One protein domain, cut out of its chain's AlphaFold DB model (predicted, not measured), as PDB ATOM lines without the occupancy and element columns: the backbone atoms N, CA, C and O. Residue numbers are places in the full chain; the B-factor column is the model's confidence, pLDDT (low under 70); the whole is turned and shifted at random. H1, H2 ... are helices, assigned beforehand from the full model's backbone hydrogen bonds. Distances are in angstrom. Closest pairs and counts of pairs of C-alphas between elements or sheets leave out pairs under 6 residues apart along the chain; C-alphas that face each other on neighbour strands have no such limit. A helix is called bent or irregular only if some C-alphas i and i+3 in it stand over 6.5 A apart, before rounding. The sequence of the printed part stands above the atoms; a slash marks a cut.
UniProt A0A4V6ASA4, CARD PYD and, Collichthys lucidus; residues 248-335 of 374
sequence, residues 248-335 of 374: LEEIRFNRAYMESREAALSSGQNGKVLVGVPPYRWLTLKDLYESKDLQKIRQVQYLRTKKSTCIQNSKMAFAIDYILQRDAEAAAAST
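What this domain is: This is residues 248 to 335 of the 374 residues of the protein "CARD PYD and" of Collichthys lucidus (UniProt A0A4V6ASA4). Two helices, H3 and H4, meet about at right angles, with the short helix H2 packed on both, while the long first helix H1 lies off to one side, with the unnamed stretch of residues 266 to 284 running between it and the other three. The last residues of H4, 328 to 335, stick out as an arm from a body of nearly equal spans, 27 by 27 by 26 A. The printed part has 88 residues with four named helices, in the order H1, H2, H3, H4, and no named strand; the class is all helix. The whole is compact, with a radius of gyration of the C-alphas of 12.9 A, and elongated, with spans of 45 by 28 by 26 A, the arm of H4 adding to the length.

Where its parts are: H1 covers residues 248 to 265 and measures 25.9 A from first to last C-alpha; it begins with C-alpha 248 at (61.837, 24.760, -42.964). After residues 266 to 284, which hold no named element, H2 covers residues 285 to 289. H3 covers residues 294 to 305, 16.8 A long, with C-alpha 294 at (50.823, 50.809, -33.850). H4, the longest helix, covers residues 315 to 335 and measures 30.9 A; it ends with C-alpha 335 at (27.158, 56.368, -44.046). No helix is bent or irregular.

How they stand to each other: H1 touches no helix; it is apart from H2, H3 and H4. H2 touches H3, which takes part with residues 296 to 300 alone; the closest C-alphas are those of Leu 288 and Lys 296, 6.0 A apart. H2 also touches H4, which takes part with residues 319 to 323 alone; here the closest C-alphas are those of Leu 285 and Ala 319, at 6.7 A. H3 and H4 touch through residues 300 to 304 of H3 and 316 to 324 of H4 alone. Their closest C-alphas, those of Leu 303 and Ile 320, are 5.7 A apart, and their lines stand about perpendicular, at 83 degrees. In H1, H2, H3 and H4 every O i to N i+4 pair is within hydrogen-bond range.

The domain as a whole: The two C-alphas farthest apart are those of the first and last printed residues, Leu 248 and Thr 335, at 46.9 A. Residues 328 to 335, which belong to H4, stand free. The printed part has no cut. The link from H1 to H2 is long, with 19 residues; that from H2 to H3 is tight, with 4; that from H3 to H4 is short, with 9. The mean pLDDT of the printed part is 89.9, and no printed residue is under 70.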
ATOM      1  N   LEU A 248      62.889  25.600 -43.538       81.75
ATOM      2  CA  LEU A 248      61.837  24.760 -42.964       81.75
ATOM      3  C   LEU A 248      60.674  25.583 -42.390       81.75
ATOM      4  O   LEU A 248      59.519  25.154 -42.466       81.75
ATOM      5  N   GLU A 249      60.926  26.757 -41.802       84.19
ATOM      6  CA  GLU A 249      59.844  27.679 -41.439       84.19
ATOM      7  C   GLU A 249      59.097  28.180 -42.677       84.19
ATOM      8  O   GLU A 249      57.871  28.092 -42.696       84.19
ATOM      9  N   GLU A 250      59.787  28.589 -43.742       87.38
ATOM     10  CA  GLU A 250      59.121  29.065 -44.959       87.38
ATOM     11  C   GLU A 250      58.331  27.959 -45.684       87.38
ATOM     12  O   GLU A 250      57.248  28.217 -46.213       87.38
ATOM     13  N   ILE A 251      58.787  26.701 -45.661       84.56
ATOM     14  CA  ILE A 251      58.018  25.550 -46.176       84.56
ATOM     15  C   ILE A 251      56.752  25.322 -45.336       84.56
ATOM     16  O   ILE A 251      55.656  25.189 -45.893       84.56
ATOM     17  N   ARG A 252      56.874  25.315 -43.999       86.81
ATOM     18  CA  ARG A 252      55.725  25.200 -43.078       86.81
ATOM     19  C   ARG A 252      54.744  26.358 -43.269       86.81
ATOM     20  O   ARG A 252      53.536  26.132 -43.300       86.81
ATOM     21  N   PHE A 253      55.255  27.570 -43.465       92.06
ATOM     22  CA  PHE A 253      54.452  28.761 -43.697       92.06
ATOM     23  C   PHE A 253      53.709  28.718 -45.034       92.06
ATOM     24  O   PHE A 253      52.518  29.012 -45.083       92.06
ATOM     25  N   ASN A 254      54.374  28.322 -46.123       90.25
ATOM     26  CA  ASN A 254      53.736  28.206 -47.435       90.25
ATOM     27  C   ASN A 254      52.602  27.176 -47.437       90.25
ATOM     28  O   ASN A 254      51.538  27.453 -47.993       90.25
ATOM     29  N   ARG A 255      52.793  26.043 -46.749       89.75
ATOM     30  CA  ARG A 255      51.735  25.058 -46.493       89.75
ATOM     31  C   ARG A 255      50.557  25.684 -45.736       89.75
ATOM     32  O   ARG A 255      49.452  25.715 -46.270       89.75
ATOM     33  N   ALA A 256      50.798  26.234 -44.545       91.62
ATOM     34  CA  ALA A 256      49.742  26.788 -43.692       91.62
ATOM     35  C   ALA A 256      48.993  27.966 -44.350       91.62
ATOM     36  O   ALA A 256      47.777  28.095 -44.209       91.62
ATOM     37  N   TYR A 257      49.696  28.801 -45.122       92.38
ATOM     38  CA  TYR A 257      49.096  29.874 -45.915       92.38
ATOM     39  C   TYR A 257      48.104  29.314 -46.947       92.38
ATOM     40  O   TYR A 257      46.963  29.775 -47.000       92.38
ATOM     41  N   MET A 258      48.501  28.302 -47.728       86.69
ATOM     42  CA  MET A 258      47.627  27.680 -48.731       86.69
ATOM     43  C   MET A 258      46.437  26.958 -48.091       86.69
ATOM     44  O   MET A 258      45.302  27.217 -48.486       86.69
ATOM     45  N   GLU A 259      46.668  26.172 -47.036       90.62
ATOM     46  CA  GLU A 259      45.609  25.502 -46.264       90.62
ATOM     47  C   GLU A 259      44.591  26.526 -45.704       90.62
ATOM     48  O   GLU A 259      43.378  26.336 -45.828       90.62
ATOM     49  N   SER A 260      45.052  27.675 -45.183       91.75
ATOM     50  CA  SER A 260      44.165  28.756 -44.711       91.75
ATOM     51  C   SER A 260      43.357  29.418 -45.837       91.75
ATOM     52  O   SER A 260      42.193  29.779 -45.643       91.75
ATOM     53  N   ARG A 261      43.945  29.546 -47.034       89.38
ATOM     54  CA  ARG A 261      43.323  30.145 -48.223       89.38
ATOM     55  C   ARG A 261      42.252  29.237 -48.823       89.38
ATOM     56  O   ARG A 261      41.176  29.717 -49.170       89.38
ATOM     57  N   GLU A 262      42.512  27.937 -48.903       87.25
ATOM     58  CA  GLU A 262      41.551  26.926 -49.366       87.25
ATOM     59  C   GLU A 262      40.372  26.782 -48.390       87.25
ATOM     60  O   GLU A 262      39.210  26.744 -48.809       87.25
ATOM     61  N   ALA A 263      40.645  26.817 -47.079       88.62
ATOM     62  CA  ALA A 263      39.610  26.850 -46.049       88.62
ATOM     63  C   ALA A 263      38.748  28.126 -46.115       88.62
ATOM     64  O   ALA A 263      37.528  28.054 -45.942       88.62
ATOM     65  N   ALA A 264      39.342  29.290 -46.398       88.44
ATOM     66  CA  ALA A 264      38.599  30.537 -46.579       88.44
ATOM     67  C   ALA A 264      37.731  30.526 -47.846       88.44
ATOM     68  O   ALA A 264      36.553  30.863 -47.758       88.44
ATOM     69  N   LEU A 265      38.259  30.058 -48.985       84.94
ATOM     70  CA  LEU A 265      37.485  29.874 -50.223       84.94
ATOM     71  C   LEU A 265      36.279  28.943 -50.014       84.94
ATOM     72  O   LEU A 265      35.199  29.210 -50.531       84.94
ATOM     73  N   SER A 266      36.442  27.896 -49.201       81.69
ATOM     74  CA  SER A 266      35.382  26.924 -48.890       81.69
ATOM     75  C   SER A 266      34.355  27.409 -47.853       81.69
ATOM     76  O   SER A 266      33.330  26.759 -47.664       81.69
ATOM     77  N   SER A 267      34.618  28.519 -47.150       82.19
ATOM     78  CA  SER A 267      33.769  29.027 -46.055       82.19
ATOM     79  C   SER A 267      33.319  30.484 -46.213       82.19
ATOM     80  O   SER A 267      32.558  30.979 -45.383       82.19
ATOM     81  N   GLY A 268      33.810  31.194 -47.233       82.19
ATOM     82  CA  GLY A 268      33.634  32.640 -47.419       82.19
ATOM     83  C   GLY A 268      34.410  33.514 -46.420       82.19
ATOM     84  O   GLY A 268      34.331  34.740 -46.477       82.19
ATOM     85  N   GLN A 269      35.165  32.926 -45.486       84.69
ATOM     86  CA  GLN A 269      35.761  33.645 -44.354       84.69
ATOM     87  C   GLN A 269      37.174  34.159 -44.668       84.69
ATOM     88  O   GLN A 269      38.140  33.809 -43.991       84.69
ATOM     89  N   ASN A 270      37.286  35.040 -45.669       86.12
ATOM     90  CA  ASN A 270      38.552  35.611 -46.166       86.12
ATOM     91  C   ASN A 270      39.456  36.211 -45.071       86.12
ATOM     92  O   ASN A 270      40.676  36.151 -45.181       86.12
ATOM     93  N   GLY A 271      38.882  36.723 -43.976       87.25
ATOM     94  CA  GLY A 271      39.651  37.243 -42.838       87.25
ATOM     95  C   GLY A 271      40.463  36.195 -42.062       87.25
ATOM     96  O   GLY A 271      41.356  36.577 -41.313       87.25
ATOM     97  N   LYS A 272      40.188  34.891 -42.233       90.12
ATOM     98  CA  LYS A 272      40.941  33.792 -41.598       90.12
ATOM     99  C   LYS A 272      42.223  33.399 -42.336       90.12
ATOM    100  O   LYS A 272      43.006  32.630 -41.788       90.12
ATOM    101  N   VAL A 273      42.436  33.884 -43.561       94.00
ATOM    102  CA  VAL A 273      43.671  33.604 -44.306       94.00
ATOM    103  C   VAL A 273      44.844  34.289 -43.609       94.00
ATOM    104  O   VAL A 273      44.696  35.391 -43.072       94.00
ATOM    105  N   LEU A 274      46.007  33.639 -43.607       95.44
ATOM    106  CA  LEU A 274      47.235  34.235 -43.084       95.44
ATOM    107  C   LEU A 274      47.671  35.436 -43.943       95.44
ATOM    108  O   LEU A 274      47.522  35.418 -45.162       95.44
ATOM    109  N   VAL A 275      48.252  36.468 -43.327       93.31
ATOM    110  CA  VAL A 275      48.652  37.725 -43.997       93.31
ATOM    111  C   VAL A 275      49.617  37.489 -45.161       93.31
ATOM    112  O   VAL A 275      49.618  38.247 -46.127       93.31
ATOM    113  N   GLY A 276      50.462  36.455 -45.097       88.88
ATOM    114  CA  GLY A 276      51.330  36.085 -46.222       88.88
ATOM    115  C   GLY A 276      52.599  36.932 -46.385       88.88
ATOM    116  O   GLY A 276      53.513  36.515 -47.096       88.88
ATOM    117  N   VAL A 277      52.670  38.092 -45.725       89.56
ATOM    118  CA  VAL A 277      53.677  39.147 -45.930       89.56
ATOM    119  C   VAL A 277      54.419  39.460 -44.616       89.56
ATOM    120  O   VAL A 277      53.770  39.559 -43.572       89.56
ATOM    121  N   PRO A 278      55.756  39.643 -44.629       87.38
ATOM    122  CA  PRO A 278      56.514  40.114 -43.467       87.38
ATOM    123  C   PRO A 278      56.070  41.494 -42.938       87.38
ATOM    124  O   PRO A 278      55.639  42.332 -43.731       87.38
ATOM    125  N   PRO A 279      56.226  41.767 -41.628       88.81
ATOM    126  CA  PRO A 279      56.710  40.837 -40.601       88.81
ATOM    127  C   PRO A 279      55.620  39.860 -40.124       88.81
ATOM    128  O   PRO A 279      55.928  38.737 -39.739       88.81
ATOM    129  N   TYR A 280      54.341  40.229 -40.215       92.31
ATOM    130  CA  TYR A 280      53.212  39.499 -39.616       92.31
ATOM    131  C   TYR A 280      52.738  38.272 -40.414       92.31
ATOM    132  O   TYR A 280      51.541  38.002 -40.462       92.31
ATOM    133  N   ARG A 281      53.665  37.513 -41.016       91.75
ATOM    134  CA  ARG A 281      53.399  36.378 -41.926       91.75
ATOM    135  C   ARG A 281      52.298  35.447 -41.396       91.75
ATOM    136  O   ARG A 281      51.332  35.182 -42.109       91.75
ATOM    137  N   TRP A 282      52.459  35.010 -40.145       92.44
ATOM    138  CA  TRP A 282      51.631  34.037 -39.421       92.44
ATOM    139  C   TRP A 282      50.339  34.591 -38.790       92.44
ATOM    140  O   TRP A 282      49.577  33.820 -38.214       92.44
ATOM    141  N   LEU A 283      50.081  35.900 -38.857       94.31
ATOM    142  CA  LEU A 283      48.852  36.495 -38.321       94.31
ATOM    143  C   LEU A 283      47.694  36.298 -39.315       94.31
ATOM    144  O   LEU A 283      47.947  36.203 -40.517       94.31
ATOM    145  N   THR A 284      46.433  36.263 -38.867       95.06
ATOM    146  CA  THR A 284      45.300  36.304 -39.812       95.06
ATOM    147  C   THR A 284      45.070  37.725 -40.327       95.06
ATOM    148  O   THR A 284      45.393  38.711 -39.658       95.06
ATOM    149  N   LEU A 285      44.489  37.852 -41.520       94.00
ATOM    150  CA  LEU A 285      44.132  39.152 -42.094       94.00
ATOM    151  C   LEU A 285      43.148  39.939 -41.213       94.00
ATOM    152  O   LEU A 285      43.265  41.161 -41.113       94.00
ATOM    153  N   LYS A 286      42.223  39.249 -40.530       93.81
ATOM    154  CA  LYS A 286      41.306  39.863 -39.561       93.81
ATOM    155  C   LYS A 286      42.063  40.428 -38.359       93.81
ATOM    156  O   LYS A 286      41.875  41.594 -38.027       93.81
ATOM    157  N   ASP A 287      42.939  39.634 -37.745       94.81
ATOM    158  CA  ASP A 287      43.668  40.043 -36.535       94.81
ATOM    159  C   ASP A 287      44.697  41.151 -36.820       94.81
ATOM    160  O   ASP A 287      45.006  41.957 -35.938       94.81
ATOM    161  N   LEU A 288      45.211  41.230 -38.057       94.56
ATOM    162  CA  LEU A 288      46.019  42.358 -38.522       94.56
ATOM    163  C   LEU A 288      45.176  43.637 -38.660       94.56
ATOM    164  O   LEU A 288      45.597  44.689 -38.185       94.56
ATOM    165  N   TYR A 289      44.003  43.551 -39.298       93.69
ATOM    166  CA  TYR A 289      43.129  44.701 -39.563       93.69
ATOM    167  C   TYR A 289      42.464  45.261 -38.293       93.69
ATOM    168  O   TYR A 289      42.344  46.473 -38.144       93.69
ATOM    169  N   GLU A 290      42.052  44.397 -37.361       93.38
ATOM    170  CA  GLU A 290      41.372  44.793 -36.115       93.38
ATOM    171  C   GLU A 290      42.345  45.150 -34.969       93.38
ATOM    172  O   GLU A 290      41.918  45.524 -33.874       93.38
ATOM    173  N   SER A 291      43.661  45.059 -35.196       94.56
ATOM    174  CA  SER A 291      44.673  45.342 -34.175       94.56
ATOM    175  C   SER A 291      44.824  46.830 -33.847       94.56
ATOM    176  O   SER A 291      45.008  47.667 -34.724       94.56
ATOM    177  N   LYS A 292      44.893  47.133 -32.544       93.38
ATOM    178  CA  LYS A 292      45.237  48.465 -32.001       93.38
ATOM    179  C   LYS A 292      46.751  48.724 -31.891       93.38
ATOM    180  O   LYS A 292      47.165  49.801 -31.482       93.38
ATOM    181  N   ASP A 293      47.575  47.731 -32.222       95.06
ATOM    182  CA  ASP A 293      49.040  47.814 -32.217       95.06
ATOM    183  C   ASP A 293      49.536  48.748 -33.332       95.06
ATOM    184  O   ASP A 293      49.276  48.511 -34.514       95.06
ATOM    185  N   LEU A 294      50.293  49.782 -32.952       93.38
ATOM    186  CA  LEU A 294      50.823  50.809 -33.850       93.38
ATOM    187  C   LEU A 294      51.599  50.228 -35.046       93.38
ATOM    188  O   LEU A 294      51.499  50.752 -36.154       93.38
ATOM    189  N   GLN A 295      52.356  49.145 -34.853       92.88
ATOM    190  CA  GLN A 295      53.169  48.550 -35.918       92.88
ATOM    191  C   GLN A 295      52.314  47.714 -36.886       92.88
ATOM    192  O   GLN A 295      52.558  47.717 -38.095       92.88
ATOM    193  N   LYS A 296      51.240  47.085 -36.393       93.69
ATOM    194  CA  LYS A 296      50.234  46.421 -37.240       93.69
ATOM    195  C   LYS A 296      49.403  47.442 -38.022       93.69
ATOM    196  O   LYS A 296      49.225  47.272 -39.225       93.69
ATOM    197  N   ILE A 297      49.001  48.549 -37.393       93.50
ATOM    198  CA  ILE A 297      48.329  49.679 -38.061       93.50
ATOM    199  C   ILE A 297      49.211  50.244 -39.187       93.50
ATOM    200  O   ILE A 297      48.731  50.418 -40.310       93.50
ATOM    201  N   ARG A 298      50.511  50.449 -38.929       94.06
ATOM    202  CA  ARG A 298      51.499  50.849 -39.950       94.06
ATOM    203  C   ARG A 298      51.600  49.842 -41.097       94.06
ATOM    204  O   ARG A 298      51.644  50.262 -42.249       94.06
ATOM    205  N   GLN A 299      51.568  48.534 -40.826       92.88
ATOM    206  CA  GLN A 299      51.539  47.514 -41.883       92.88
ATOM    207  C   GLN A 299      50.262  47.602 -42.735       92.88
ATOM    208  O   GLN A 299      50.341  47.526 -43.958       92.88
ATOM    209  N   VAL A 300      49.086  47.793 -42.126       93.81
ATOM    210  CA  VAL A 300      47.818  47.953 -42.867       93.81
ATOM    211  C   VAL A 300      47.850  49.224 -43.727       93.81
ATOM    212  O   VAL A 300      47.465  49.186 -44.894       93.81
ATOM    213  N   GLN A 301      48.374  50.336 -43.200       93.81
ATOM    214  CA  GLN A 301      48.607  51.570 -43.964       93.81
ATOM    215  C   GLN A 301      49.580  51.345 -45.134       93.81
ATOM    216  O   GLN A 301      49.270  51.728 -46.262       93.81
ATOM    217  N   TYR A 302      50.709  50.672 -44.900       93.25
ATOM    218  CA  TYR A 302      51.666  50.300 -45.943       93.25
ATOM    219  C   TYR A 302      50.992  49.481 -47.051       93.25
ATOM    220  O   TYR A 302      51.087  49.853 -48.221       93.25
ATOM    221  N   LEU A 303      50.242  48.433 -46.698       92.06
ATOM    222  CA  LEU A 303      49.523  47.585 -47.652       92.06
ATOM    223  C   LEU A 303      48.552  48.401 -48.524       92.06
ATOM    224  O   LEU A 303      48.617  48.287 -49.749       92.06
ATOM    225  N   ARG A 304      47.743  49.303 -47.941       92.25
ATOM    226  CA  ARG A 304      46.851  50.205 -48.705       92.25
ATOM    227  C   ARG A 304      47.592  50.970 -49.813       92.25
ATOM    228  O   ARG A 304      47.090  51.053 -50.930       92.25
ATOM    229  N   THR A 305      48.806  51.470 -49.546       92.50
ATOM    230  CA  THR A 305      49.601  52.217 -50.550       92.50
ATOM    231  C   THR A 305      50.173  51.355 -51.681       92.50
ATOM    232  O   THR A 305      50.592  51.894 -52.703       92.50
ATOM    233  N   LYS A 306      50.220  50.023 -51.531       89.62
ATOM    234  CA  LYS A 306      50.967  49.133 -52.437       89.62
ATOM    235  C   LYS A 306      50.137  48.468 -53.535       89.62
ATOM    236  O   LYS A 306      50.723  47.733 -54.332       89.62
ATOM    237  N   LYS A 307      48.834  48.764 -53.659       88.06
ATOM    238  CA  LYS A 307      47.945  48.143 -54.668       88.06
ATOM    239  C   LYS A 307      48.453  48.270 -56.112       88.06
ATOM    240  O   LYS A 307      48.352  47.324 -56.880       88.06
ATOM    241  N   SER A 308      49.037  49.408 -56.479       82.62
ATOM    242  CA  SER A 308      49.614  49.639 -57.815       82.62
ATOM    243  C   SER A 308      50.947  48.917 -58.058       82.62
ATOM    244  O   SER A 308      51.418  48.869 -59.189       82.62
ATOM    245  N   THR A 309      51.568  48.367 -57.009       84.25
ATOM    246  CA  THR A 309      52.913  47.761 -57.047       84.25
ATOM    247  C   THR A 309      52.923  46.253 -56.792       84.25
ATOM    248  O   THR A 309      53.971  45.622 -56.912       84.25
ATOM    249  N   CYS A 310      51.790  45.652 -56.417       85.00
ATOM    250  CA  CYS A 310      51.711  44.219 -56.148       85.00
ATOM    251  C   CYS A 310      51.434  43.409 -57.423       85.00
ATOM    252  O   CYS A 310      50.529  43.723 -58.194       85.00
ATOM    253  N   ILE A 311      52.165  42.306 -57.603       87.44
ATOM    254  CA  ILE A 311      51.888  41.326 -58.662       87.44
ATOM    255  C   ILE A 311      50.511  40.695 -58.401       87.44
ATOM    256  O   ILE A 311      50.214  40.291 -57.269       87.44
ATOM    257  N   GLN A 312      49.674  40.590 -59.433       84.50
ATOM    258  CA  GLN A 312      48.347  39.977 -59.340       84.50
ATOM    259  C   GLN A 312      48.438  38.534 -58.804       84.50
ATOM    260  O   GLN A 312      49.388  37.811 -59.092       84.50
ATOM    261  N   ASN A 313      47.457  38.115 -57.999       82.94
ATOM    262  CA  ASN A 313      47.411  36.808 -57.318       82.94
ATOM    263  C   ASN A 313      48.539  36.534 -56.297       82.94
ATOM    264  O   ASN A 313      48.562  35.453 -55.703       82.94
ATOM    265  N   SER A 314      49.448  37.485 -56.042       90.88
ATOM    266  CA  SER A 314      50.445  37.362 -54.971       90.88
ATOM    267  C   SER A 314      49.809  37.407 -53.576       90.88
ATOM    268  O   SER A 314      48.713  37.939 -53.390       90.88
ATOM    269  N   LYS A 315      50.535  36.913 -52.561       90.88
ATOM    270  CA  LYS A 315      50.126  37.028 -51.146       90.88
ATOM    271  C   LYS A 315      49.867  38.489 -50.738       90.88
ATOM    272  O   LYS A 315      48.912  38.778 -50.031       90.88
ATOM    273  N   MET A 316      50.696  39.402 -51.254       91.44
ATOM    274  CA  MET A 316      50.572  40.849 -51.065       91.44
ATOM    275  C   MET A 316      49.251  41.379 -51.637       91.44
ATOM    276  O   MET A 316      48.521  42.062 -50.927       91.44
ATOM    277  N   ALA A 317      48.914  41.026 -52.883       91.75
ATOM    278  CA  ALA A 317      47.656  41.438 -53.508       91.75
ATOM    279  C   ALA A 317      46.440  40.929 -52.717       91.75
ATOM    280  O   ALA A 317      45.562  41.714 -52.376       91.75
ATOM    281  N   PHE A 318      46.441  39.650 -52.319       91.75
ATOM    282  CA  PHE A 318      45.348  39.063 -51.535       91.75
ATOM    283  C   PHE A 318      45.133  39.772 -50.182       91.75
ATOM    284  O   PHE A 318      43.994  40.029 -49.789       91.75
ATOM    285  N   ALA A 319      46.216  40.141 -49.489       92.75
ATOM    286  CA  ALA A 319      46.135  40.912 -48.250       92.75
ATOM    287  C   ALA A 319      45.570  42.328 -48.470       92.75
ATOM    288  O   ALA A 319      44.755  42.802 -47.678       92.75
ATOM    289  N   ILE A 320      45.975  42.988 -49.559       93.69
ATOM    290  CA  ILE A 320      45.506  44.327 -49.941       93.69
ATOM    291  C   ILE A 320      44.018  44.308 -50.303       93.69
ATOM    292  O   ILE A 320      43.265  45.154 -49.821       93.69
ATOM    293  N   ASP A 321      43.574  43.339 -51.104       93.00
ATOM    294  CA  ASP A 321      42.177  43.238 -51.529       93.00
ATOM    295  C   ASP A 321      41.234  42.988 -50.337       93.00
ATOM    296  O   ASP A 321      40.169  43.602 -50.269       93.00
ATOM    297  N   TYR A 322      41.646  42.189 -49.341       93.50
ATOM    298  CA  TYR A 322      40.892  42.048 -48.088       93.50
ATOM    299  C   TYR A 322      40.783  43.368 -47.309       93.50
ATOM    300  O   TYR A 322      39.693  43.729 -46.866       93.50
ATOM    301  N   ILE A 323      41.893  44.098 -47.142       93.94
ATOM    302  CA  ILE A 323      41.905  45.372 -46.401       93.94
ATOM    303  C   ILE A 323      40.972  46.388 -47.069       93.94
ATOM    304  O   ILE A 323      40.145  46.992 -46.393       93.94
ATOM    305  N   LEU A 324      41.043  46.523 -48.395       92.88
ATOM    306  CA  LEU A 324      40.223  47.479 -49.145       92.88
ATOM    307  C   LEU A 324      38.734  47.104 -49.160       92.88
ATOM    308  O   LEU A 324      37.883  47.989 -49.095       92.88
ATOM    309  N   GLN A 325      38.411  45.807 -49.187       92.56
ATOM    310  CA  GLN A 325      37.040  45.321 -49.010       92.56
ATOM    311  C   GLN A 325      36.488  45.717 -47.628       92.56
ATOM    312  O   GLN A 325      35.368  46.221 -47.526       92.56
ATOM    313  N   ARG A 326      37.287  45.563 -46.561       93.50
ATOM    314  CA  ARG A 326      36.899  45.949 -45.191       93.50
ATOM    315  C   ARG A 326      36.820  47.464 -44.987       93.50
ATOM    316  O   ARG A 326      35.921  47.915 -44.277       93.50
ATOM    317  N   ASP A 327      37.689  48.237 -45.638       92.62
ATOM    318  CA  ASP A 327      37.623  49.704 -45.655       92.62
ATOM    319  C   ASP A 327      36.308  50.191 -46.296       92.62
ATOM    320  O   ASP A 327      35.626  51.053 -45.738       92.62
ATOM    321  N   ALA A 328      35.905  49.596 -47.426       91.50
ATOM    322  CA  ALA A 328      34.649  49.920 -48.106       91.50
ATOM    323  C   ALA A 328      33.409  49.551 -47.267       91.50
ATOM    324  O   ALA A 328      32.472  50.346 -47.157       91.50
ATOM    325  N   GLU A 329      33.414  48.382 -46.620       90.75
ATOM    326  CA  GLU A 329      32.354  47.957 -45.693       90.75
ATOM    327  C   GLU A 329      32.236  48.892 -44.475       90.75
ATOM    328  O   GLU A 329      31.127  49.256 -44.073       90.75
ATOM    329  N   ALA A 330      33.366  49.325 -43.905       89.00
ATOM    330  CA  ALA A 330      33.397  50.267 -42.788       89.00
ATOM    331  C   ALA A 330      32.893  51.664 -43.193       89.00
ATOM    332  O   ALA A 330      32.107  52.273 -42.462       89.00
ATOM    333  N   ALA A 331      33.278  52.148 -44.380       89.50
ATOM    334  CA  ALA A 331      32.768  53.398 -44.936       89.50
ATOM    335  C   ALA A 331      31.240  53.343 -45.116       89.50
ATOM    336  O   ALA A 331      30.536  54.215 -44.599       89.50
ATOM    337  N   ALA A 332      30.717  52.283 -45.746       87.62
ATOM    338  CA  ALA A 332      29.281  52.082 -45.948       87.62
ATOM    339  C   ALA A 332      28.493  52.018 -44.625       87.62
ATOM    340  O   ALA A 332      27.424  52.625 -44.509       87.62
ATOM    341  N   ALA A 333      29.036  51.354 -43.599       82.25
ATOM    342  CA  ALA A 333      28.448  51.339 -42.258       82.25
ATOM    343  C   ALA A 333      28.404  52.744 -41.620       82.25
ATOM    344  O   ALA A 333      27.404  53.106 -40.996       82.25
ATOM    345  N   SER A 334      29.444  53.565 -41.820       73.94
ATOM    346  CA  SER A 334      29.488  54.949 -41.317       73.94
ATOM    347  C   SER A 334      28.474  55.875 -42.005       73.94
ATOM    348  O   SER A 334      27.913  56.761 -41.358       73.94
ATOM    349  N   THR A 335      28.196  55.648 -43.294       71.81
ATOM    350  CA  THR A 335      27.158  56.368 -44.046       71.81
ATOM    351  C   THR A 335      25.771  55.964 -43.556       71.81
ATOM    352  O   THR A 335      24.970  56.828 -43.212       71.81
TER     353      THR A 335